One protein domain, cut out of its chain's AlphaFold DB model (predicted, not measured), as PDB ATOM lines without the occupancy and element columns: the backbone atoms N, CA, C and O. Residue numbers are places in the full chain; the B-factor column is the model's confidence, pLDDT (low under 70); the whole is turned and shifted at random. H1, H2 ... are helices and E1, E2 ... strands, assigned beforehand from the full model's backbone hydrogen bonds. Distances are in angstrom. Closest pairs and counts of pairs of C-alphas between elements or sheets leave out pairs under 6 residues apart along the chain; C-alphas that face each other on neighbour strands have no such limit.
ATOM      1  N   ASP A 582     179.728 128.116 111.538       64.44
ATOM      2  CA  ASP A 582     180.238 128.243 112.907       64.44
ATOM      3  C   ASP A 582     179.342 127.452 113.877       64.44
ATOM      4  O   ASP A 582     178.168 127.793 114.059       64.44
ATOM      5  N   LEU A 583     179.888 126.400 114.498       59.69
ATOM      6  CA  LEU A 583     179.145 125.570 115.451       59.69
ATOM      7  C   LEU A 583     178.884 126.261 116.802       59.69
ATOM      8  O   LEU A 583     178.108 125.730 117.587       59.69
ATOM      9  N   THR A 584     179.478 127.419 117.117       53.28
ATOM     10  CA  THR A 584     179.355 128.037 118.457       53.28
ATOM     11  C   THR A 584     177.960 128.573 118.798       53.28
ATOM     12  O   THR A 584     177.705 128.900 119.960       53.28
ATOM     13  N   ARG A 585     177.038 128.672 117.829       64.94
ATOM     14  CA  ARG A 585     175.672 129.181 118.035       64.94
ATOM     15  C   ARG A 585     174.641 128.317 117.325       64.94
ATOM     16  O   ARG A 585     174.848 127.923 116.181       64.94
ATOM     17  N   SER A 586     173.487 128.117 117.960       58.47
ATOM     18  CA  SER A 586     172.330 127.515 117.295       58.47
ATOM     19  C   SER A 586     171.914 128.369 116.098       58.47
ATOM     20  O   SER A 586     171.605 129.551 116.259       58.47
ATOM     21  N   ARG A 587     171.918 127.786 114.896       69.06
ATOM     22  CA  ARG A 587     171.546 128.476 113.652       69.06
ATOM     23  C   ARG A 587     170.731 127.565 112.747       69.06
ATOM     24  O   ARG A 587     171.022 126.377 112.624       69.06
ATOM     25  N   LEU A 588     169.733 128.160 112.099       69.94
ATOM     26  CA  LEU A 588     168.956 127.550 111.028       69.94
ATOM     27  C   LEU A 588     169.324 128.212 109.702       69.94
ATOM     28  O   LEU A 588     169.012 129.378 109.466       69.94
ATOM     29  N   PHE A 589     169.916 127.433 108.811       70.44
ATOM     30  CA  PHE A 589     170.135 127.784 107.416       70.44
ATOM     31  C   PHE A 589     168.923 127.319 106.603       70.44
ATOM     32  O   PHE A 589     168.348 126.279 106.912       70.44
ATOM     33  N   ARG A 590     168.503 128.073 105.579       74.75
ATOM     34  CA  ARG A 590     167.369 127.726 104.699       74.75
ATOM     35  C   ARG A 590     167.799 127.799 103.239       74.75
ATOM     36  O   ARG A 590     168.488 128.740 102.850       74.75
ATOM     37  N   THR A 591     167.353 126.856 102.415       76.75
ATOM     38  CA  THR A 591     167.532 126.934 100.964       76.75
ATOM     39  C   THR A 591     166.685 128.057 100.378       76.75
ATOM     40  O   THR A 591     165.525 128.236 100.745       76.75
ATOM     41  N   ARG A 592     167.241 128.788  99.405       76.81
ATOM     42  CA  ARG A 592     166.458 129.726  98.579       76.81
ATOM     43  C   ARG A 592     165.481 128.991  97.661       76.81
ATOM     44  O   ARG A 592     164.387 129.488  97.405       76.81
ATOM     45  N   ARG A 593     165.867 127.804  97.177       83.69
ATOM     46  CA  ARG A 593     164.984 126.951  96.379       83.69
ATOM     47  C   ARG A 593     163.847 126.421  97.248       83.69
ATOM     48  O   ARG A 593     164.062 125.956  98.369       83.69
ATOM     49  N   THR A 594     162.654 126.522  96.682       85.12
ATOM     50  CA  THR A 594     161.428 125.860  97.117       85.12
ATOM     51  C   THR A 594     161.091 124.854  96.024       85.12
ATOM     52  O   THR A 594     161.183 125.211  94.852       85.12
ATOM     53  N   TRP A 595     160.737 123.627  96.390       91.25
ATOM     54  CA  TRP A 595     160.296 122.592  95.459       91.25
ATOM     55  C   TRP A 595     158.785 122.412  95.575       91.25
ATOM     56  O   TRP A 595     158.254 122.414  96.688       91.25
ATOM     57  N   ALA A 596     158.086 122.242  94.458       91.06
ATOM     58  CA  ALA A 596     156.700 121.791  94.461       91.06
ATOM     59  C   ALA A 596     156.628 120.272  94.700       91.06
ATOM     60  O   ALA A 596     157.542 119.537  94.337       91.06
ATOM     61  N   ASN A 597     155.516 119.779  95.251       87.81
ATOM     62  CA  ASN A 597     155.298 118.339  95.464       87.81
ATOM     63  C   ASN A 597     155.497 117.519  94.171       87.81
ATOM     64  O   ASN A 597     156.246 116.547  94.154       87.81
ATOM     65  N   ALA A 598     154.960 118.001  93.047       88.06
ATOM     66  CA  ALA A 598     155.138 117.376  91.733       88.06
ATOM     67  C   ALA A 598     156.590 117.377  91.200       88.06
ATOM     68  O   ALA A 598     156.884 116.624  90.279       88.06
ATOM     69  N   GLU A 599     157.501 118.198  91.741       86.00
ATOM     70  CA  GLU A 599     158.934 118.138  91.400       86.00
ATOM     71  C   GLU A 599     159.703 117.102  92.234       86.00
ATOM     72  O   GLU A 599     160.823 116.752  91.856       86.00
ATOM     73  N   LEU A 600     159.133 116.676  93.368       88.94
ATOM     74  CA  LEU A 600     159.730 115.748  94.329       88.94
ATOM     75  C   LEU A 600     159.177 114.327  94.213       88.94
ATOM     76  O   LEU A 600     159.889 113.401  94.566       88.94
ATOM     77  N   ALA A 601     157.945 114.141  93.737       87.69
ATOM     78  CA  ALA A 601     157.360 112.813  93.573       87.69
ATOM     79  C   ALA A 601     158.261 111.888  92.728       87.69
ATOM     80  O   ALA A 601     158.686 112.261  91.636       87.69
ATOM     81  N   ASP A 602     158.515 110.689  93.254       89.44
ATOM     82  CA  ASP A 602     159.425 109.666  92.718       89.44
ATOM     83  C   ASP A 602     160.903 110.102  92.642       89.44
ATOM     84  O   ASP A 602     161.657 109.707  91.749       89.44
ATOM     85  N   ARG A 603     161.332 110.967  93.573       90.19
ATOM     86  CA  ARG A 603     162.702 111.496  93.627       90.19
ATOM     87  C   ARG A 603     163.302 111.517  95.024       90.19
ATOM     88  O   ARG A 603     162.627 111.694  96.039       90.19
ATOM     89  N   LEU A 604     164.629 111.427  95.036       88.56
ATOM     90  CA  LEU A 604     165.458 111.479  96.227       88.56
ATOM     91  C   LEU A 604     166.095 112.863  96.382       88.56
ATOM     92  O   LEU A 604     166.880 113.300  95.539       88.56
ATOM     93  N   LEU A 605     165.807 113.533  97.494       90.12
ATOM     94  CA  LEU A 605     166.461 114.773  97.898       90.12
ATOM     95  C   LEU A 605     167.585 114.452  98.889       90.12
ATOM     96  O   LEU A 605     167.316 114.099 100.037       90.12
ATOM     97  N   GLU A 606     168.835 114.567  98.447       89.56
ATOM     98  CA  GLU A 606     170.038 114.184  99.189       89.56
ATOM     99  C   GLU A 606     170.867 115.423  99.560       89.56
ATOM    100  O   GLU A 606     171.287 116.187  98.689       89.56
ATOM    101  N   ALA A 607     171.120 115.626 100.856       87.88
ATOM    102  CA  ALA A 607     171.999 116.674 101.372       87.88
ATOM    103  C   ALA A 607     173.241 116.046 102.007       87.88
ATOM    104  O   ALA A 607     173.132 115.223 102.920       87.88
ATOM    105  N   ARG A 608     174.426 116.473 101.565       87.69
ATOM    106  CA  ARG A 608     175.712 115.958 102.040       87.69
ATOM    107  C   ARG A 608     176.511 117.058 102.721       87.69
ATOM    108  O   ARG A 608     176.804 118.090 102.125       87.69
ATOM    109  N   LEU A 609     176.894 116.821 103.971       87.12
ATOM    110  CA  LEU A 609     177.687 117.746 104.780       87.12
ATOM    111  C   LEU A 609     179.148 117.300 104.804       87.12
ATOM    112  O   LEU A 609     179.419 116.131 105.079       87.12
ATOM    113  N   ASP A 610     180.078 118.223 104.558       86.94
ATOM    114  CA  ASP A 610     181.512 118.012 104.782       86.94
ATOM    115  C   ASP A 610     181.830 118.228 106.267       86.94
ATOM    116  O   ASP A 610     181.647 119.316 106.826       86.94
ATOM    117  N   LEU A 611     182.304 117.154 106.896       86.06
ATOM    118  CA  LEU A 611     182.690 117.061 108.298       86.06
ATOM    119  C   LEU A 611     184.213 116.910 108.477       86.06
ATOM    120  O   LEU A 611     184.675 116.687 109.595       86.06
ATOM    121  N   SER A 612     185.019 117.043 107.420       84.00
ATOM    122  CA  SER A 612     186.484 116.882 107.447       84.00
ATOM    123  C   SER A 612     187.196 117.839 108.416       84.00
ATOM    124  O   SER A 612     188.264 117.522 108.952       84.00
ATOM    125  N   GLY A 613     186.612 119.012 108.687       83.06
ATOM    126  CA  GLY A 613     187.058 119.930 109.742       83.06
ATOM    127  C   GLY A 613     186.878 119.354 111.152       83.06
ATOM    128  O   GLY A 613     187.778 119.457 111.984       83.06
ATOM    129  N   ILE A 614     185.751 118.684 111.400       81.75
ATOM    130  CA  ILE A 614     185.424 118.026 112.674       81.75
ATOM    131  C   ILE A 614     186.241 116.739 112.833       81.75
ATOM    132  O   ILE A 614     186.831 116.503 113.887       81.75
ATOM    133  N   GLU A 615     186.361 115.937 111.770       84.12
ATOM    134  CA  GLU A 615     187.120 114.683 111.789       84.12
ATOM    135  C   GLU A 615     188.609 114.913 112.106       84.12
ATOM    136  O   GLU A 615     189.192 114.167 112.893       84.12
ATOM    137  N   ARG A 616     189.222 115.976 111.556       84.44
ATOM    138  CA  ARG A 616     190.602 116.371 111.895       84.44
ATOM    139  C   ARG A 616     190.765 116.710 113.379       84.44
ATOM    140  O   ARG A 616     191.736 116.277 113.989       84.44
ATOM    141  N   ARG A 617     189.809 117.420 113.981       82.12
ATOM    142  CA  ARG A 617     189.858 117.798 115.404       82.12
ATOM    143  C   ARG A 617     189.618 116.606 116.338       82.12
ATOM    144  O   ARG A 617     190.362 116.443 117.301       82.12
ATOM    145  N   TRP A 618     188.708 115.687 115.999       84.69
ATOM    146  CA  TRP A 618     188.592 114.405 116.716       84.69
ATOM    147  C   TRP A 618     189.857 113.537 116.595       84.69
ATOM    148  O   TRP A 618     190.207 112.847 117.551       84.69
ATOM    149  N   LYS A 619     190.564 113.559 115.453       84.00
ATOM    150  CA  LYS A 619     191.876 112.891 115.298       84.00
ATOM    151  C   LYS A 619     192.959 113.529 116.182       84.00
ATOM    152  O   LYS A 619     193.828 112.809 116.662       84.00
ATOM    153  N   ASN A 620     192.849 114.827 116.468       85.50
ATOM    154  CA  ASN A 620     193.706 115.556 117.411       85.50
ATOM    155  C   ASN A 620     193.281 115.400 118.890       85.50
ATOM    156  O   ASN A 620     193.901 116.001 119.764       85.50
ATOM    157  N   GLY A 621     192.246 114.604 119.188       84.06
ATOM    158  CA  GLY A 621     191.781 114.339 120.556       84.06
ATOM    159  C   GLY A 621     190.827 115.385 121.143       84.06
ATOM    160  O   GLY A 621     190.539 115.330 122.334       84.06
ATOM    161  N   GLU A 622     190.318 116.322 120.342       81.31
ATOM    162  CA  GLU A 622     189.377 117.339 120.817       81.31
ATOM    163  C   GLU A 622     187.948 116.787 120.934       81.31
ATOM    164  O   GLU A 622     187.414 116.218 119.979       81.31
ATOM    165  N   GLU A 623     187.283 117.007 122.070       74.06
ATOM    166  CA  GLU A 623     185.869 116.655 122.243       74.06
ATOM    167  C   GLU A 623     184.955 117.665 121.535       74.06
ATOM    168  O   GLU A 623     184.585 118.705 122.078       74.06
ATOM    169  N   ILE A 624     184.560 117.347 120.299       75.44
ATOM    170  CA  ILE A 624     183.481 118.059 119.605       75.44
ATOM    171  C   ILE A 624     182.164 117.327 119.845       75.44
ATOM    172  O   ILE A 624     182.017 116.170 119.446       75.44
ATOM    173  N   GLY A 625     181.215 118.031 120.461       70.81
ATOM    174  CA  GLY A 625     179.827 117.616 120.620       70.81
ATOM    175  C   GLY A 625     178.870 118.606 119.955       70.81
ATOM    176  O   GLY A 625     178.964 119.820 120.147       70.81
ATOM    177  N   GLY A 626     177.921 118.076 119.189       74.25
ATOM    178  CA  GLY A 626     176.828 118.839 118.599       74.25
ATOM    179  C   GLY A 626     175.850 117.931 117.866       74.25
ATOM    180  O   GLY A 626     176.138 116.762 117.609       74.25
ATOM    181  N   THR A 627     174.695 118.473 117.514       77.12
ATOM    182  CA  THR A 627     173.693 117.797 116.693       77.12
ATOM    183  C   THR A 627     173.460 118.612 115.436       77.12
ATOM    184  O   THR A 627     173.287 119.829 115.501       77.12
ATOM    185  N   VAL A 628     173.421 117.936 114.292       78.00
ATOM    186  CA  VAL A 628     172.996 118.542 113.031       78.00
ATOM    187  C   VAL A 628     171.679 117.931 112.624       78.00
ATOM    188  O   VAL A 628     171.514 116.715 112.692       78.00
ATOM    189  N   ALA A 629     170.744 118.765 112.194       78.38
ATOM    190  CA  ALA A 629     169.465 118.320 111.695       78.38
ATOM    191  C   ALA A 629     169.180 118.849 110.290       78.38
ATOM    192  O   ALA A 629     169.381 120.030 110.013       78.38
ATOM    193  N   LEU A 630     168.670 117.978 109.421       82.00
ATOM    194  CA  LEU A 630     168.092 118.356 108.137       82.00
ATOM    195  C   LEU A 630     166.572 118.440 108.289       82.00
ATOM    196  O   LEU A 630     165.943 117.502 108.780       82.00
ATOM    197  N   VAL A 631     165.982 119.560 107.881       81.19
ATOM    198  CA  VAL A 631     164.583 119.907 108.142       81.19
ATOM    199  C   VAL A 631     163.858 120.225 106.833       81.19
ATOM    200  O   VAL A 631     164.235 121.153 106.126       81.19
ATOM    201  N   LEU A 632     162.795 119.489 106.517       82.12
ATOM    202  CA  LEU A 632     161.834 119.832 105.471       82.12
ATOM    203  C   LEU A 632     160.783 120.800 106.018       82.12
ATOM    204  O   LEU A 632     160.108 120.517 107.009       82.12
ATOM    205  N   LEU A 633     160.613 121.925 105.339       81.50
ATOM    206  CA  LEU A 633     159.642 122.966 105.648       81.50
ATOM    207  C   LEU A 633     158.516 122.941 104.630       81.50
ATOM    208  O   LEU A 633     158.752 123.281 103.474       81.50
ATOM    209  N   PHE A 634     157.315 122.557 105.055       82.75
ATOM    210  CA  PHE A 634     156.161 122.452 104.170       82.75
ATOM    211  C   PHE A 634     155.363 123.761 104.156       82.75
ATOM    212  O   PHE A 634     155.216 124.395 105.196       82.75
ATOM    213  N   ASP A 635     154.820 124.144 103.001       79.00
ATOM    214  CA  ASP A 635     153.740 125.139 102.868       79.00
ATOM    215  C   ASP A 635     153.954 126.448 103.660       79.00
ATOM    216  O   ASP A 635     153.158 126.832 104.514       79.00
ATOM    217  N   ASP A 636     155.074 127.119 103.369       72.75
ATOM    218  CA  ASP A 636     155.520 128.381 103.989       72.75
ATOM    219  C   ASP A 636     155.717 128.357 105.518       72.75
ATOM    220  O   ASP A 636     155.885 129.407 106.142       72.75
ATOM    221  N   ALA A 637     155.815 127.169 106.126       70.25
ATOM    222  CA  ALA A 637     156.113 127.010 107.544       70.25
ATOM    223  C   ALA A 637     157.351 127.803 107.993       70.25
ATOM    224  O   ALA A 637     158.487 127.570 107.564       70.25
ATOM    225  N   THR A 638     157.143 128.713 108.940       60.78
ATOM    226  CA  THR A 638     158.221 129.384 109.659       60.78
ATOM    227  C   THR A 638     158.663 128.517 110.833       60.78
ATOM    228  O   THR A 638     157.947 128.425 111.832       60.78
ATOM    229  N   ILE A 639     159.867 127.937 110.774       57.28
ATOM    230  CA  ILE A 639     160.520 127.461 112.006       57.28
ATOM    231  C   ILE A 639     160.712 128.677 112.908       57.28
ATOM    232  O   ILE A 639     161.289 129.677 112.462       57.28
ATOM    233  N   ARG A 640     160.224 128.591 114.147       56.72
ATOM    234  CA  ARG A 640     160.507 129.598 115.170       56.72
ATOM    235  C   ARG A 640     162.020 129.609 115.471       56.72
ATOM    236  O   ARG A 640     162.654 128.559 115.373       56.72
ATOM    237  N   PRO A 641     162.629 130.763 115.800       48.59
ATOM    238  CA  PRO A 641     164.076 130.849 116.023       48.59
ATOM    239  C   PRO A 641     164.565 129.982 117.198       48.59
ATOM    240  O   PRO A 641     165.719 129.558 117.208       48.59
ATOM    241  N   ASP A 642     163.686 129.656 118.148       51.00
ATOM    242  CA  ASP A 642     163.874 128.654 119.193       51.00
ATOM    243  C   ASP A 642     163.645 127.225 118.668       51.00
ATOM    244  O   ASP A 642     162.728 126.513 119.081       51.00
ATOM    245  N   LEU A 643     164.533 126.758 117.784       51.31
ATOM    246  CA  LEU A 643     164.696 125.314 117.612       51.31
ATOM    247  C   LEU A 643     165.025 124.700 118.983       51.31
ATOM    248  O   LEU A 643     165.979 125.159 119.622       51.31
ATOM    249  N   PRO A 644     164.275 123.681 119.449       53.41
ATOM    250  CA  PRO A 644     164.508 123.091 120.758       53.41
ATOM    251  C   PRO A 644     165.968 122.651 120.885       53.41
ATOM    252  O   PRO A 644     166.458 121.899 120.045       53.41
ATOM    253  N   SER A 645     166.670 123.091 121.934       48.41
ATOM    254  CA  SER A 645     168.109 122.839 122.142       48.41
ATOM    255  C   SER A 645     168.441 121.375 122.494       48.41
ATOM    256  O   SER A 645     169.406 121.089 123.199       48.41
ATOM    257  N   ASN A 646     167.570 120.451 122.092       48.31
ATOM    258  CA  ASN A 646     167.509 119.052 122.475       48.31
ATOM    259  C   ASN A 646     166.967 118.154 121.342       48.31
ATOM    260  O   ASN A 646     166.437 117.076 121.636       48.31
ATOM    261  N   LEU A 647     167.079 118.570 120.067       49.31
ATOM    262  CA  LEU A 647     166.808 117.670 118.937       49.31
ATOM    263  C   LEU A 647     167.703 116.429 119.088       49.31
ATOM    264  O   LEU A 647     168.922 116.520 119.041       49.31
ATOM    265  N   SER A 648     167.091 115.269 119.304       46.38
ATOM    266  CA  SER A 648     167.760 113.966 119.335       46.38
ATOM    267  C   SER A 648     167.437 113.185 118.063       46.38
ATOM    268  O   SER A 648     166.516 113.555 117.347       46.38
ATOM    269  N   GLU A 649     168.101 112.050 117.866       43.31
ATOM    270  CA  GLU A 649     168.267 111.297 116.608       43.31
ATOM    271  C   GLU A 649     167.034 110.683 115.892       43.31
ATOM    272  O   GLU A 649     167.102 109.581 115.352       43.31
ATOM    273  N   VAL A 650     165.869 111.339 115.906       46.78
ATOM    274  CA  VAL A 650     164.600 110.790 115.397       46.78
ATOM    275  C   VAL A 650     163.812 111.844 114.622       46.78
ATOM    276  O   VAL A 650     163.763 113.006 115.013       46.78
ATOM    277  N   THR A 651     163.152 111.410 113.549       47.25
ATOM    278  CA  THR A 651     162.289 112.228 112.693       47.25
ATOM    279  C   THR A 651     161.140 112.878 113.471       47.25
ATOM    280  O   THR A 651     160.288 112.190 114.038       47.25
ATOM    281  N   PHE A 652     161.080 114.211 113.476       53.19
ATOM    282  CA  PHE A 652     160.019 114.961 114.151       53.19
ATOM    283  C   PHE A 652     158.809 115.184 113.240       53.19
ATOM    284  O   PHE A 652     158.881 115.933 112.271       53.19
ATOM    285  N   LEU A 653     157.668 114.598 113.605       43.12
ATOM    286  CA  LEU A 653     156.343 114.972 113.104       43.12
ATOM    287  C   LEU A 653     155.738 116.019 114.055       43.12
ATOM    288  O   LEU A 653     154.973 115.686 114.962       43.12
ATOM    289  N   THR A 654     156.097 117.294 113.880       50.19
ATOM    290  CA  THR A 654     155.364 118.387 114.539       50.19
ATOM    291  C   THR A 654     154.044 118.630 113.801       50.19
ATOM    292  O   THR A 654     153.935 118.417 112.587       50.19
ATOM    293  N   LYS A 655     153.013 119.095 114.523       46.97
ATOM    294  CA  LYS A 655     151.790 119.611 113.877       46.97
ATOM    295  C   LYS A 655     152.077 120.889 113.075       46.97
ATOM    296  O   LYS A 655     151.332 121.214 112.157       46.97
ATOM    297  N   ASP A 656     153.190 121.553 113.376       52.34
ATOM    298  CA  ASP A 656     153.562 122.896 112.932       52.34
ATOM    299  C   ASP A 656     154.262 122.914 111.558       52.34
ATOM    300  O   ASP A 656     155.225 123.641 111.337       52.34
ATOM    301  N   ALA A 657     153.770 122.096 110.620       60.88
ATOM    302  CA  ALA A 657     154.110 122.153 109.196       60.88
ATOM    303  C   ALA A 657     155.601 121.965 108.798       60.88
ATOM    304  O   ALA A 657     155.982 122.276 107.675       60.88
ATOM    305  N   TRP A 658     156.430 121.308 109.617       68.38
ATOM    306  CA  TRP A 658     157.776 120.850 109.216       68.38
ATOM    307  C   TRP A 658     158.044 119.389 109.608       68.38
ATOM    308  O   TRP A 658     157.272 118.800 110.363       68.38
ATOM    309  N   TRP A 659     159.083 118.788 109.029       71.06
ATOM    310  CA  TRP A 659     159.680 117.497 109.408       71.06
ATOM    311  C   TRP A 659     161.183 117.679 109.547       71.06
ATOM    312  O   TRP A 659     161.751 118.461 108.799       71.06
ATOM    313  N   GLY A 660     161.867 116.933 110.408       68.56
ATOM    314  CA  GLY A 660     163.330 116.955 110.386       68.56
ATOM    315  C   GLY A 660     163.984 115.749 111.033       68.56
ATOM    316  O   GLY A 660     163.456 115.218 112.007       68.56
ATOM    317  N   ILE A 661     165.128 115.350 110.481       72.81
ATOM    318  CA  ILE A 661     166.037 114.325 111.002       72.81
ATOM    319  C   ILE A 661     167.122 115.054 111.775       72.81
ATOM    320  O   ILE A 661     167.755 115.929 111.199       72.81
ATOM    321  N   ALA A 662     167.393 114.672 113.017       75.25
ATOM    322  CA  ALA A 662     168.624 115.044 113.709       75.25
ATOM    323  C   ALA A 662     169.610 113.868 113.707       75.25
ATOM    324  O   ALA A 662     169.188 112.717 113.773       75.25
ATOM    325  N   VAL A 663     170.909 114.159 113.660       73.75
ATOM    326  CA  VAL A 663     172.016 113.212 113.854       73.75
ATOM    327  C   VAL A 663     172.988 113.807 114.873       73.75
ATOM    328  O   VAL A 663     173.412 114.961 114.732       73.75
ATOM    329  N   ALA A 664     173.304 113.059 115.933       77.44
ATOM    330  CA  ALA A 664     174.291 113.489 116.916       77.44
ATOM    331  C   ALA A 664     175.698 113.235 116.366       77.44
ATOM    332  O   ALA A 664     176.064 112.106 116.065       77.44
ATOM    333  N   LEU A 665     176.515 114.283 116.258       76.06
ATOM    334  CA  LEU A 665     177.873 114.164 115.738       76.06
ATOM    335  C   LEU A 665     178.726 113.330 116.698       76.06
ATOM    336  O   LEU A 665     179.203 113.824 117.719       76.06
ATOM    337  N   HIS A 666     178.927 112.062 116.351       76.81
ATOM    338  CA  HIS A 666     179.738 111.127 117.118       76.81
ATOM    339  C   HIS A 666     180.902 110.597 116.261       76.81
ATOM    340  O   HIS A 666     180.690 110.264 115.093       76.81
ATOM    341  N   PRO A 667     182.124 110.412 116.807       74.69
ATOM    342  CA  PRO A 667     183.282 109.970 116.024       74.69
ATOM    343  C   PRO A 667     183.068 108.681 115.216       74.69
ATOM    344  O   PRO A 667     183.707 108.495 114.184       74.69
ATOM    345  N   ARG A 668     182.184 107.777 115.663       72.94
ATOM    346  CA  ARG A 668     181.869 106.530 114.937       72.94
ATOM    347  C   ARG A 668     181.064 106.740 113.650       72.94
ATOM    348  O   ARG A 668     181.142 105.883 112.786       72.94
ATOM    349  N   GLU A 669     180.330 107.843 113.521       66.81
ATOM    350  CA  GLU A 669     179.472 108.124 112.358       66.81
ATOM    351  C   GLU A 669     180.167 108.967 111.275       66.81
ATOM    352  O   GLU A 669     179.560 109.307 110.266       66.81
ATOM    353  N   VAL A 670     181.436 109.336 111.486       66.81
ATOM    354  CA  VAL A 670     182.170 110.274 110.614       66.81
ATOM    355  C   VAL A 670     183.584 109.789 110.267       66.81
ATOM    356  O   VAL A 670     184.143 110.182 109.241       66.81
ATOM    357  N   ARG A 671     184.183 108.928 111.104       66.44
ATOM    358  CA  ARG A 671     185.517 108.356 110.863       66.44
ATOM    359  C   ARG A 671     185.564 107.617 109.524       66.44
ATOM    360  O   ARG A 671     184.887 106.612 109.347       66.44
ATOM    361  N   GLY A 672     186.441 108.078 108.633       69.81
ATOM    362  CA  GLY A 672     186.769 107.410 107.371       69.81
ATOM    363  C   GLY A 672     186.053 107.946 106.128       69.81
ATOM    364  O   GLY A 672     186.570 107.752 105.033       69.81
ATOM    365  N   THR A 673     184.929 108.657 106.264       75.06
ATOM    366  CA  THR A 673     184.196 109.235 105.117       75.06
ATOM    367  C   THR A 673     184.325 110.750 105.011       75.06
ATOM    368  O   THR A 673     184.109 111.301 103.931       75.06
ATOM    369  N   GLY A 674     184.622 111.432 106.124       81.25
ATOM    370  CA  GLY A 674     184.688 112.895 106.193       81.25
ATOM    371  C   GLY A 674     183.362 113.600 105.887       81.25
ATOM    372  O   GLY A 674     183.353 114.818 105.764       81.25
ATOM    373  N   ALA A 675     182.250 112.870 105.755       86.38
ATOM    374  CA  ALA A 675     180.965 113.420 105.346       86.38
ATOM    375  C   ALA A 675     179.786 112.660 105.962       86.38
ATOM    376  O   ALA A 675     179.862 111.447 106.174       86.38
ATOM    377  N   LEU A 676     178.686 113.377 106.180       84.56
ATOM    378  CA  LEU A 676     177.403 112.842 106.635       84.56
ATOM    379  C   LEU A 676     176.337 113.172 105.592       84.56
ATOM    380  O   LEU A 676     176.189 114.333 105.206       84.56
ATOM    381  N   THR A 677     175.599 112.157 105.156       88.00
ATOM    382  CA  THR A 677     174.527 112.294 104.172       88.00
ATOM    383  C   THR A 677     173.178 112.086 104.838       88.00
ATOM    384  O   THR A 677     172.994 111.182 105.654       88.00
ATOM    385  N   PHE A 678     172.231 112.937 104.470       87.00
ATOM    386  CA  PHE A 678     170.819 112.850 104.809       87.00
ATOM    387  C   PHE A 678     170.036 112.749 103.503       87.00
ATOM    388  O   PHE A 678     170.335 113.491 102.566       87.00
ATOM    389  N   ALA A 679     169.025 111.889 103.437       87.44
ATOM    390  CA  ALA A 679     168.172 111.812 102.258       87.44
ATOM    391  C   ALA A 679     166.691 111.647 102.610       87.44
ATOM    392  O   ALA A 679     166.337 110.971 103.579       87.44
ATOM    393  N   PHE A 680     165.843 112.266 101.792       88.25
ATOM    394  CA  PHE A 680     164.394 112.109 101.804       88.25
ATOM    395  C   PHE A 680     163.953 111.561 100.449       88.25
ATOM    396  O   PHE A 680     164.163 112.208  99.423       88.25
ATOM    397  N   ASP A 681     163.373 110.368 100.457       89.12
ATOM    398  CA  ASP A 681     162.828 109.682  99.288       89.12
ATOM    399  C   ASP A 681     161.317 109.917  99.247       89.12
ATOM    400  O   ASP A 681     160.596 109.476 100.142       89.12
ATOM    401  N   PHE A 682     160.845 110.679  98.262       89.00
ATOM    402  CA  PHE A 682     159.450 111.093  98.147       89.00
ATOM    403  C   PHE A 682     158.702 110.152  97.204       89.00
ATOM    404  O   PHE A 682     158.779 110.272  95.983       89.00
ATOM    405  N   ARG A 683     157.924 109.232  97.766       84.12
ATOM    406  CA  ARG A 683     157.248 108.179  97.007       84.12
ATOM    407  C   ARG A 683     155.986 108.674  96.285       84.12
ATOM    408  O   ARG A 683     155.310 109.580  96.783       84.12
ATOM    409  N   PRO A 684     155.573 108.022  95.178       81.62
ATOM    410  CA  PRO A 684     154.336 108.351  94.456       81.62
ATOM    411  C   PRO A 684     153.044 108.281  95.290       81.62
ATOM    412  O   PRO A 684     152.050 108.916  94.941       81.62
ATOM    413  N   ASP A 685     153.035 107.523  96.391       78.62
ATOM    414  CA  ASP A 685     151.905 107.401  97.324       78.62
ATOM    415  C   ASP A 685     151.858 108.512  98.398       78.62
ATOM    416  O   ASP A 685     150.978 108.509  99.263       78.62
ATOM    417  N   GLY A 686     152.778 109.483  98.346       79.06
ATOM    418  CA  GLY A 686     152.894 110.560  99.330       79.06
ATOM    419  C   GLY A 686     153.516 110.119 100.658       79.06
ATOM    420  O   GLY A 686     153.465 110.874 101.641       79.06
ATOM    421  N   ALA A 687     154.086 108.910 100.713       80.00
ATOM    422  CA  ALA A 687     155.034 108.549 101.752       80.00
ATOM    423  C   ALA A 687     156.392 109.213 101.494       80.00
ATOM    424  O   ALA A 687     156.754 109.531 100.364       80.00
ATOM    425  N   ILE A 688     157.133 109.442 102.569       81.56
ATOM    426  CA  ILE A 688     158.495 109.951 102.528       81.56
ATOM    427  C   ILE A 688     159.338 109.019 103.397       81.56
ATOM    428  O   ILE A 688     159.128 108.949 104.616       81.56
ATOM    429  N   ASP A 689     160.273 108.317 102.762       81.69
ATOM    430  CA  ASP A 689     161.249 107.458 103.425       81.69
ATOM    431  C   ASP A 689     162.509 108.277 103.746       81.69
ATOM    432  O   ASP A 689     162.906 109.195 103.023       81.69
ATOM    433  N   VAL A 690     163.086 108.027 104.919       81.25
ATOM    434  CA  VAL A 690     163.967 108.988 105.596       81.25
ATOM    435  C   VAL A 690     165.273 108.312 105.989       81.25
ATOM    436  O   VAL A 690     165.256 107.367 106.781       81.25
ATOM    437  N   TYR A 691     166.402 108.814 105.489       83.19
ATOM    438  CA  TYR A 691     167.713 108.171 105.617       83.19
ATOM    439  C   TYR A 691     168.776 109.104 106.203       83.19
ATOM    440  O   TYR A 691     168.797 110.303 105.920       83.19
ATOM    441  N   SER A 692     169.717 108.536 106.960       85.25
ATOM    442  CA  SER A 692     170.981 109.203 107.296       85.25
ATOM    443  C   SER A 692     172.136 108.210 107.428       85.25
ATOM    444  O   SER A 692     171.927 107.072 107.849       85.25
ATOM    445  N   GLY A 693     173.361 108.626 107.097       83.31
ATOM    446  CA  GLY A 693     174.540 107.779 107.279       83.31
ATOM    447  C   GLY A 693     175.869 108.381 106.798       83.31
ATOM    448  O   GLY A 693     175.895 109.443 106.166       83.31
ATOM    449  N   PRO A 694     176.996 107.730 107.143       80.69
ATOM    450  CA  PRO A 694     178.336 108.169 106.764       80.69
ATOM    451  C   PRO A 694     178.559 108.089 105.247       80.69
ATOM    452  O   PRO A 694     178.257 107.086 104.607       80.69
ATOM    453  N   GLY A 695     179.177 109.116 104.662       81.50
ATOM    454  CA  GLY A 695     179.599 109.089 103.258       81.50
ATOM    455  C   GLY A 695     178.420 109.011 102.288       81.50
ATOM    456  O   GLY A 695     177.753 110.016 102.065       81.50
ATOM    457  N   THR A 696     178.201 107.846 101.680       77.19
ATOM    458  CA  THR A 696     177.069 107.557 100.778       77.19
ATOM    459  C   THR A 696     176.096 106.521 101.351       77.19
ATOM    460  O   THR A 696     175.130 106.165 100.680       77.19
ATOM    461  N   ASP A 697     176.331 106.029 102.569       78.81
ATOM    462  CA  ASP A 697     175.503 104.988 103.174       78.81
ATOM    463  C   ASP A 697     174.147 105.560 103.610       78.81
ATOM    464  O   ASP A 697     174.070 106.555 104.333       78.81
ATOM    465  N   ARG A 698     173.058 104.905 103.197       81.75
ATOM    466  CA  ARG A 698     171.680 105.314 103.504       81.75
ATOM    467  C   ARG A 698     171.059 104.358 104.522       81.75
ATOM    468  O   ARG A 698     170.470 103.346 104.153       81.75
ATOM    469  N   ILE A 699     171.165 104.673 105.814       78.06
ATOM    470  CA  ILE A 699     170.490 103.902 106.871       78.06
ATOM    471  C   ILE A 699     169.077 104.461 107.045       78.06
ATOM    472  O   ILE A 699     168.915 105.636 107.375       78.06
ATOM    473  N   ALA A 700     168.054 103.632 106.828       78.50
ATOM    474  CA  ALA A 700     166.660 104.025 107.020       78.50
ATOM    475  C   ALA A 700     166.377 104.340 108.503       78.50
ATOM    476  O   ALA A 700     166.677 103.538 109.389       78.50
ATOM    477  N   ARG A 701     165.793 105.512 108.771       71.12
ATOM    478  CA  ARG A 701     165.475 106.018 110.118       71.12
ATOM    479  C   ARG A 701     163.966 106.114 110.376       71.12
ATOM    480  O   ARG A 701     163.541 105.872 111.503       71.12
ATOM    481  N   SER A 702     163.145 106.437 109.371       68.31
ATOM    482  CA  SER A 702     161.676 106.453 109.510       68.31
ATOM    483  C   SER A 702     160.929 106.399 108.177       68.31
ATOM    484  O   SER A 702     161.492 106.725 107.138       68.31
ATOM    485  N   ILE A 703     159.628 106.116 108.263       64.94
ATOM    486  CA  ILE A 703     158.634 106.255 107.193       64.94
ATOM    487  C   ILE A 703     157.499 107.133 107.731       64.94
ATOM    488  O   ILE A 703     157.081 106.963 108.879       64.94
ATOM    489  N   GLY A 704     156.964 108.039 106.918       70.62
ATOM    490  CA  GLY A 704     155.722 108.752 107.226       70.62
ATOM    491  C   GLY A 704     155.003 109.201 105.960       70.62
ATOM    492  O   GLY A 704     155.575 109.143 104.881       70.62
ATOM    493  N   THR A 705     153.771 109.686 106.081       72.25
ATOM    494  CA  THR A 705     153.016 110.282 104.967       72.25
ATOM    495  C   THR A 705     152.642 111.722 105.299       72.25
ATOM    496  O   THR A 705     152.301 112.037 106.444       72.25
ATOM    497  N   LYS A 706     152.715 112.623 104.313       74.88
ATOM    498  CA  LYS A 706     152.296 114.021 104.487       74.88
ATOM    499  C   LYS A 706     151.887 114.636 103.155       74.88
ATOM    500  O   LYS A 706     152.636 114.590 102.190       74.88
ATOM    501  N   SER A 707     150.708 115.253 103.124       77.50
ATOM    502  CA  SER A 707     150.313 116.123 102.014       77.50
ATOM    503  C   SER A 707     150.917 117.512 102.217       77.50
ATOM    504  O   SER A 707     150.910 118.032 103.335       77.50
ATOM    505  N   PHE A 708     151.446 118.082 101.140       82.00
ATOM    506  CA  PHE A 708     152.022 119.421 101.070       82.00
ATOM    507  C   PHE A 708     151.941 119.936  99.627       82.00
ATOM    508  O   PHE A 708     151.855 119.143  98.685       82.00
ATOM    509  N   LYS A 709     151.988 121.254  99.438       85.19
ATOM    510  CA  LYS A 709     152.130 121.907  98.126       85.19
ATOM    511  C   LYS A 709     153.598 122.158  97.801       85.19
ATOM    512  O   LYS A 709     154.022 121.899  96.675       85.19
ATOM    513  N   THR A 710     154.362 122.646  98.777       85.31
ATOM    514  CA  THR A 710     155.772 123.014  98.621       85.31
ATOM    515  C   THR A 710     156.644 122.535  99.777       85.31
ATOM    516  O   THR A 710     156.165 122.335 100.891       85.31
ATOM    517  N   VAL A 711     157.940 122.367  99.503       85.88
ATOM    518  CA  VAL A 711     158.998 122.049 100.472       85.88
ATOM    519  C   VAL A 711     160.151 123.041 100.320       85.88
ATOM    520  O   VAL A 711     160.570 123.350  99.206       85.88
ATOM    521  N   ARG A 712     160.723 123.499 101.434       85.44
ATOM    522  CA  ARG A 712     162.084 124.063 101.508       85.44
ATOM    523  C   ARG A 712     162.943 123.164 102.389       85.44
ATOM    524  O   ARG A 712     162.418 122.520 103.292       85.44
ATOM    525  N   VAL A 713     164.253 123.146 102.170       82.31
ATOM    526  CA  VAL A 713     165.187 122.446 103.057       82.31
ATOM    527  C   VAL A 713     165.825 123.463 103.994       82.31
ATOM    528  O   VAL A 713     166.190 124.566 103.589       82.31
ATOM    529  N   GLY A 714     165.966 123.099 105.260       82.06
ATOM    530  CA  GLY A 714     166.770 123.816 106.229       82.06
ATOM    531  C   GLY A 714     167.795 122.901 106.880       82.06
ATOM    532  O   GLY A 714     167.542 121.715 107.068       82.06
ATOM    533  N   ILE A 715     168.949 123.456 107.233       79.94
ATOM    534  CA  ILE A 715     169.966 122.775 108.038       79.94
ATOM    535  C   ILE A 715     170.015 123.498 109.374       79.94
ATOM    536  O   ILE A 715     170.231 124.706 109.429       79.94
ATOM    537  N   ALA A 716     169.780 122.763 110.447       78.31
ATOM    538  CA  ALA A 716     169.823 123.248 111.809       78.31
ATOM    539  C   ALA A 716     171.069 122.698 112.501       78.31
ATOM    540  O   ALA A 716     171.269 121.488 112.564       78.31
ATOM    541  N   VAL A 717     171.888 123.586 113.049       75.62
ATOM    542  CA  VAL A 717     173.029 123.222 113.892       75.62
ATOM    543  C   VAL A 717     172.673 123.540 115.337       75.62
ATOM    544  O   VAL A 717     172.261 124.660 115.630       75.62
ATOM    545  N   LEU A 718     172.851 122.567 116.231       73.75
ATOM    546  CA  LEU A 718     172.710 122.720 117.677       73.75
ATOM    547  C   LEU A 718     174.022 122.323 118.378       73.75
ATOM    548  O   LEU A 718     174.310 121.126 118.480       73.75
ATOM    549  N   PRO A 719     174.831 123.273 118.878       68.06
ATOM    550  CA  PRO A 719     175.964 122.933 119.733       68.06
ATOM    551  C   PRO A 719     175.518 122.256 121.030       68.06
ATOM    552  O   PRO A 719     174.584 122.717 121.685       68.06
ATOM    553  N   SER A 720     176.253 121.224 121.454       59.56
ATOM    554  CA  SER A 720     176.226 120.748 122.845       59.56
ATOM    555  C   SER A 720     177.465 121.177 123.641       59.56
ATOM    556  O   SER A 720     177.424 121.174 124.870       59.56
ATOM    557  N   ALA A 721     178.526 121.629 122.963       58.56
ATOM    558  CA  ALA A 721     179.682 122.303 123.552       58.56
ATOM    559  C   ALA A 721     180.158 123.463 122.648       58.56
ATOM    560  O   ALA A 721     179.998 123.384 121.427       58.56
ATOM    561  N   PRO A 722     180.755 124.539 123.201       55.91
ATOM    562  CA  PRO A 722     181.327 125.617 122.400       55.91
ATOM    563  C   PRO A 722     182.563 125.116 121.640       55.91
ATOM    564  O   PRO A 722     183.644 124.967 122.205       55.91
ATOM    565  N   SER A 723     182.403 124.873 120.339       61.44
ATOM    566  CA  SER A 723     183.481 124.461 119.442       61.44
ATOM    567  C   SER A 723     183.603 125.442 118.285       61.44
ATOM    568  O   SER A 723     182.635 125.692 117.577       61.44
ATOM    569  N   SER A 724     184.815 125.942 118.043       66.38
ATOM    570  CA  SER A 724     185.171 126.745 116.863       66.38
ATOM    571  C   SER A 724     185.290 125.915 115.575       66.38
ATOM    572  O   SER A 724     185.999 126.299 114.645       66.38
ATOM    573  N   ALA A 725     184.729 124.703 115.550       70.12
ATOM    574  CA  ALA A 725     184.811 123.839 114.387       70.12
ATOM    575  C   ALA A 725     183.880 124.353 113.290       70.12
ATOM    576  O   ALA A 725     182.865 124.995 113.555       70.12
ATOM    577  N   VAL A 726     184.276 124.070 112.055       72.25
ATOM    578  CA  VAL A 726     183.594 124.520 110.850       72.25
ATOM    579  C   VAL A 726     183.101 123.310 110.077       72.25
ATOM    580  O   VAL A 726     183.788 122.288 109.989       72.25
ATOM    581  N   MET A 727     181.908 123.454 109.518       76.50
ATOM    582  CA  MET A 727     181.251 122.498 108.638       76.50
ATOM    583  C   MET A 727     180.815 123.219 107.363       76.50
ATOM    584  O   MET A 727     180.560 124.422 107.399       76.50
ATOM    585  N   HIS A 728     180.710 122.493 106.253       78.38
ATOM    586  CA  HIS A 728     180.187 123.028 104.996       78.38
ATOM    587  C   HIS A 728     179.074 122.126 104.458       78.38
ATOM    588  O   HIS A 728     179.102 120.907 104.645       78.38
ATOM    589  N   LEU A 729     178.099 122.711 103.760       78.06
ATOM    590  CA  LEU A 729     177.205 121.950 102.893       78.06
ATOM    591  C   LEU A 729     178.003 121.623 101.628       78.06
ATOM    592  O   LEU A 729     178.315 122.516 100.846       78.06
ATOM    593  N   ALA A 730     178.388 120.357 101.473       81.44
ATOM    594  CA  ALA A 730     179.179 119.912 100.332       81.44
ATOM    595  C   ALA A 730     178.318 119.850  99.068       81.44
ATOM    596  O   ALA A 730     178.759 120.272  98.002       81.44
ATOM    597  N   ASP A 731     177.096 119.326  99.201       82.62
ATOM    598  CA  ASP A 731     176.166 119.154  98.090       82.62
ATOM    599  C   ASP A 731     174.704 119.087  98.570       82.62
ATOM    600  O   ASP A 731     174.418 118.664  99.695       82.62
ATOM    601  N   LEU A 732     173.778 119.479  97.697       83.94
ATOM    602  CA  LEU A 732     172.338 119.291  97.850       83.94
ATOM    603  C   LEU A 732     171.746 118.920  96.483       83.94
ATOM    604  O   LEU A 732     171.368 119.795  95.699       83.94
ATOM    605  N   THR A 733     171.659 117.620  96.207       86.06
ATOM    606  CA  THR A 733     171.139 117.095  94.937       86.06
ATOM    607  C   THR A 733     169.695 116.634  95.063       86.06
ATOM    608  O   THR A 733     169.273 116.076  96.072       86.06
ATOM    609  N   LEU A 734     168.932 116.847  93.993       86.31
ATOM    610  CA  LEU A 734     167.682 116.143  93.741       86.31
ATOM    611  C   LEU A 734     167.965 115.149  92.615       86.31
ATOM    612  O   LEU A 734     168.388 115.567  91.536       86.31
ATOM    613  N   ARG A 735     167.776 113.858  92.879       86.75
ATOM    614  CA  ARG A 735     168.045 112.762  91.944       86.75
ATOM    615  C   ARG A 735     166.758 112.019  91.625       86.75
ATOM    616  O   ARG A 735     165.848 111.973  92.451       86.75
ATOM    617  N   GLU A 736     166.692 111.447  90.432       79.88
ATOM    618  CA  GLU A 736     165.655 110.467  90.102       79.88
ATOM    619  C   GLU A 736     165.943 109.148  90.828       79.88
ATOM    620  O   GLU A 736     167.046 108.948  91.348       79.88
ATOM    621  N   HIS A 737     164.928 108.295  90.952       70.44
ATOM    622  CA  HIS A 737     165.047 107.033  91.677       70.44
ATOM    623  C   HIS A 737     165.886 106.026  90.874       70.44
ATOM    624  O   HIS A 737     165.453 105.547  89.828       70.44
TER     625      HIS A 737
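This is residues 582 to 737 of the 739 residues of the protein "4-amino-4-deoxy-L-arabinose transferase" of Parcubacteria group bacterium Gr01-1014_38 (UniProt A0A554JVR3). Two twisted sheets, E7 E6 E5 E2 E9 and E1 E8 E3 E4, lie face to face as a sandwich, with the short helices H1 and H2 at opposite ends of its long axis. A long loop, residues 635 to 657, comes back to the edge of the four-strand sheet, where residues 652 to 653 pair with 659 to 660 of E4. The 156 printed residues have, in order, E1 H1 E2 H2 E3 E4 E5 E6 E7 E8 E9; both sheets are antiparallel throughout, in the orders named, and the class is mostly strand. The whole is compact, with a radius of gyration of the C-alphas of 15.2 A and spans of 47 by 32 by 25 A.

Start at E1, residues 587 to 596, which bends by 63 degrees at residue 592. It is antiparallel to E8, residues 710 to 719; find N 589 and O 715, 2.8 A apart. On to E3, residues 626 to 634, N 714 and O 631 are 2.7 A apart. E3 makes a hairpin with E4, residues 658 to 664, with N 630 and O 661 at 2.9 A. After E1 comes H1, residues 597 to 600, which only grazes this sheet; the closest C-alphas of H1 and E8, Asn 597 and Thr 710, are 5.7 A apart. H1 is also on the other sheet, over none of its strands. There E2, residues 603 to 610, is antiparallel to edge strand E9, residues 726 to 736, with N 606 and O 733 at 2.8 A, and to E5, residues 675 to 682, with N 607 and O 678 at 2.8 A. E5 runs on in a meander, each strand the antiparallel neighbour of the one before, through E6, residues 687 to 694, to E7, residues 699 to 705; look for N 679 and O 691, then N 690 and O 702, each 3.0 A apart. H2, residues 612 to 619, only grazes this sheet with residues 612 to 615; its closest C-alphas to E9 are Gly 613 and Val 726, 5.9 A. The facing parts of the sheets are 9.6 A apart centre to centre, their strands at 21 degrees. Edge strands E4 and E7 are only just apart, at 8.4 A. In H2, 3 of 4 O i to N i+4 pairs are within hydrogen-bond range; H1 is too short for one, and its 1 O i to N i+3 pair is within range.

Find C-alpha 587 at (171.546, 128.476, 113.652), where E1 begins its 25.2 A. E3 measures 25.5 A, E8 29.2 A and E9 30.8 A, ending at C-alpha 736, (165.655, 110.467, 90.102).

The C-alphas farthest apart, Asn 620 and Asp 685, are 47.1 A from each other. The printed part has no cut, and the link E3 to E4, 23 residues, is long. Mean pLDDT of the printed part is 75.0; 41 residues are under 70, among them 638 to 658.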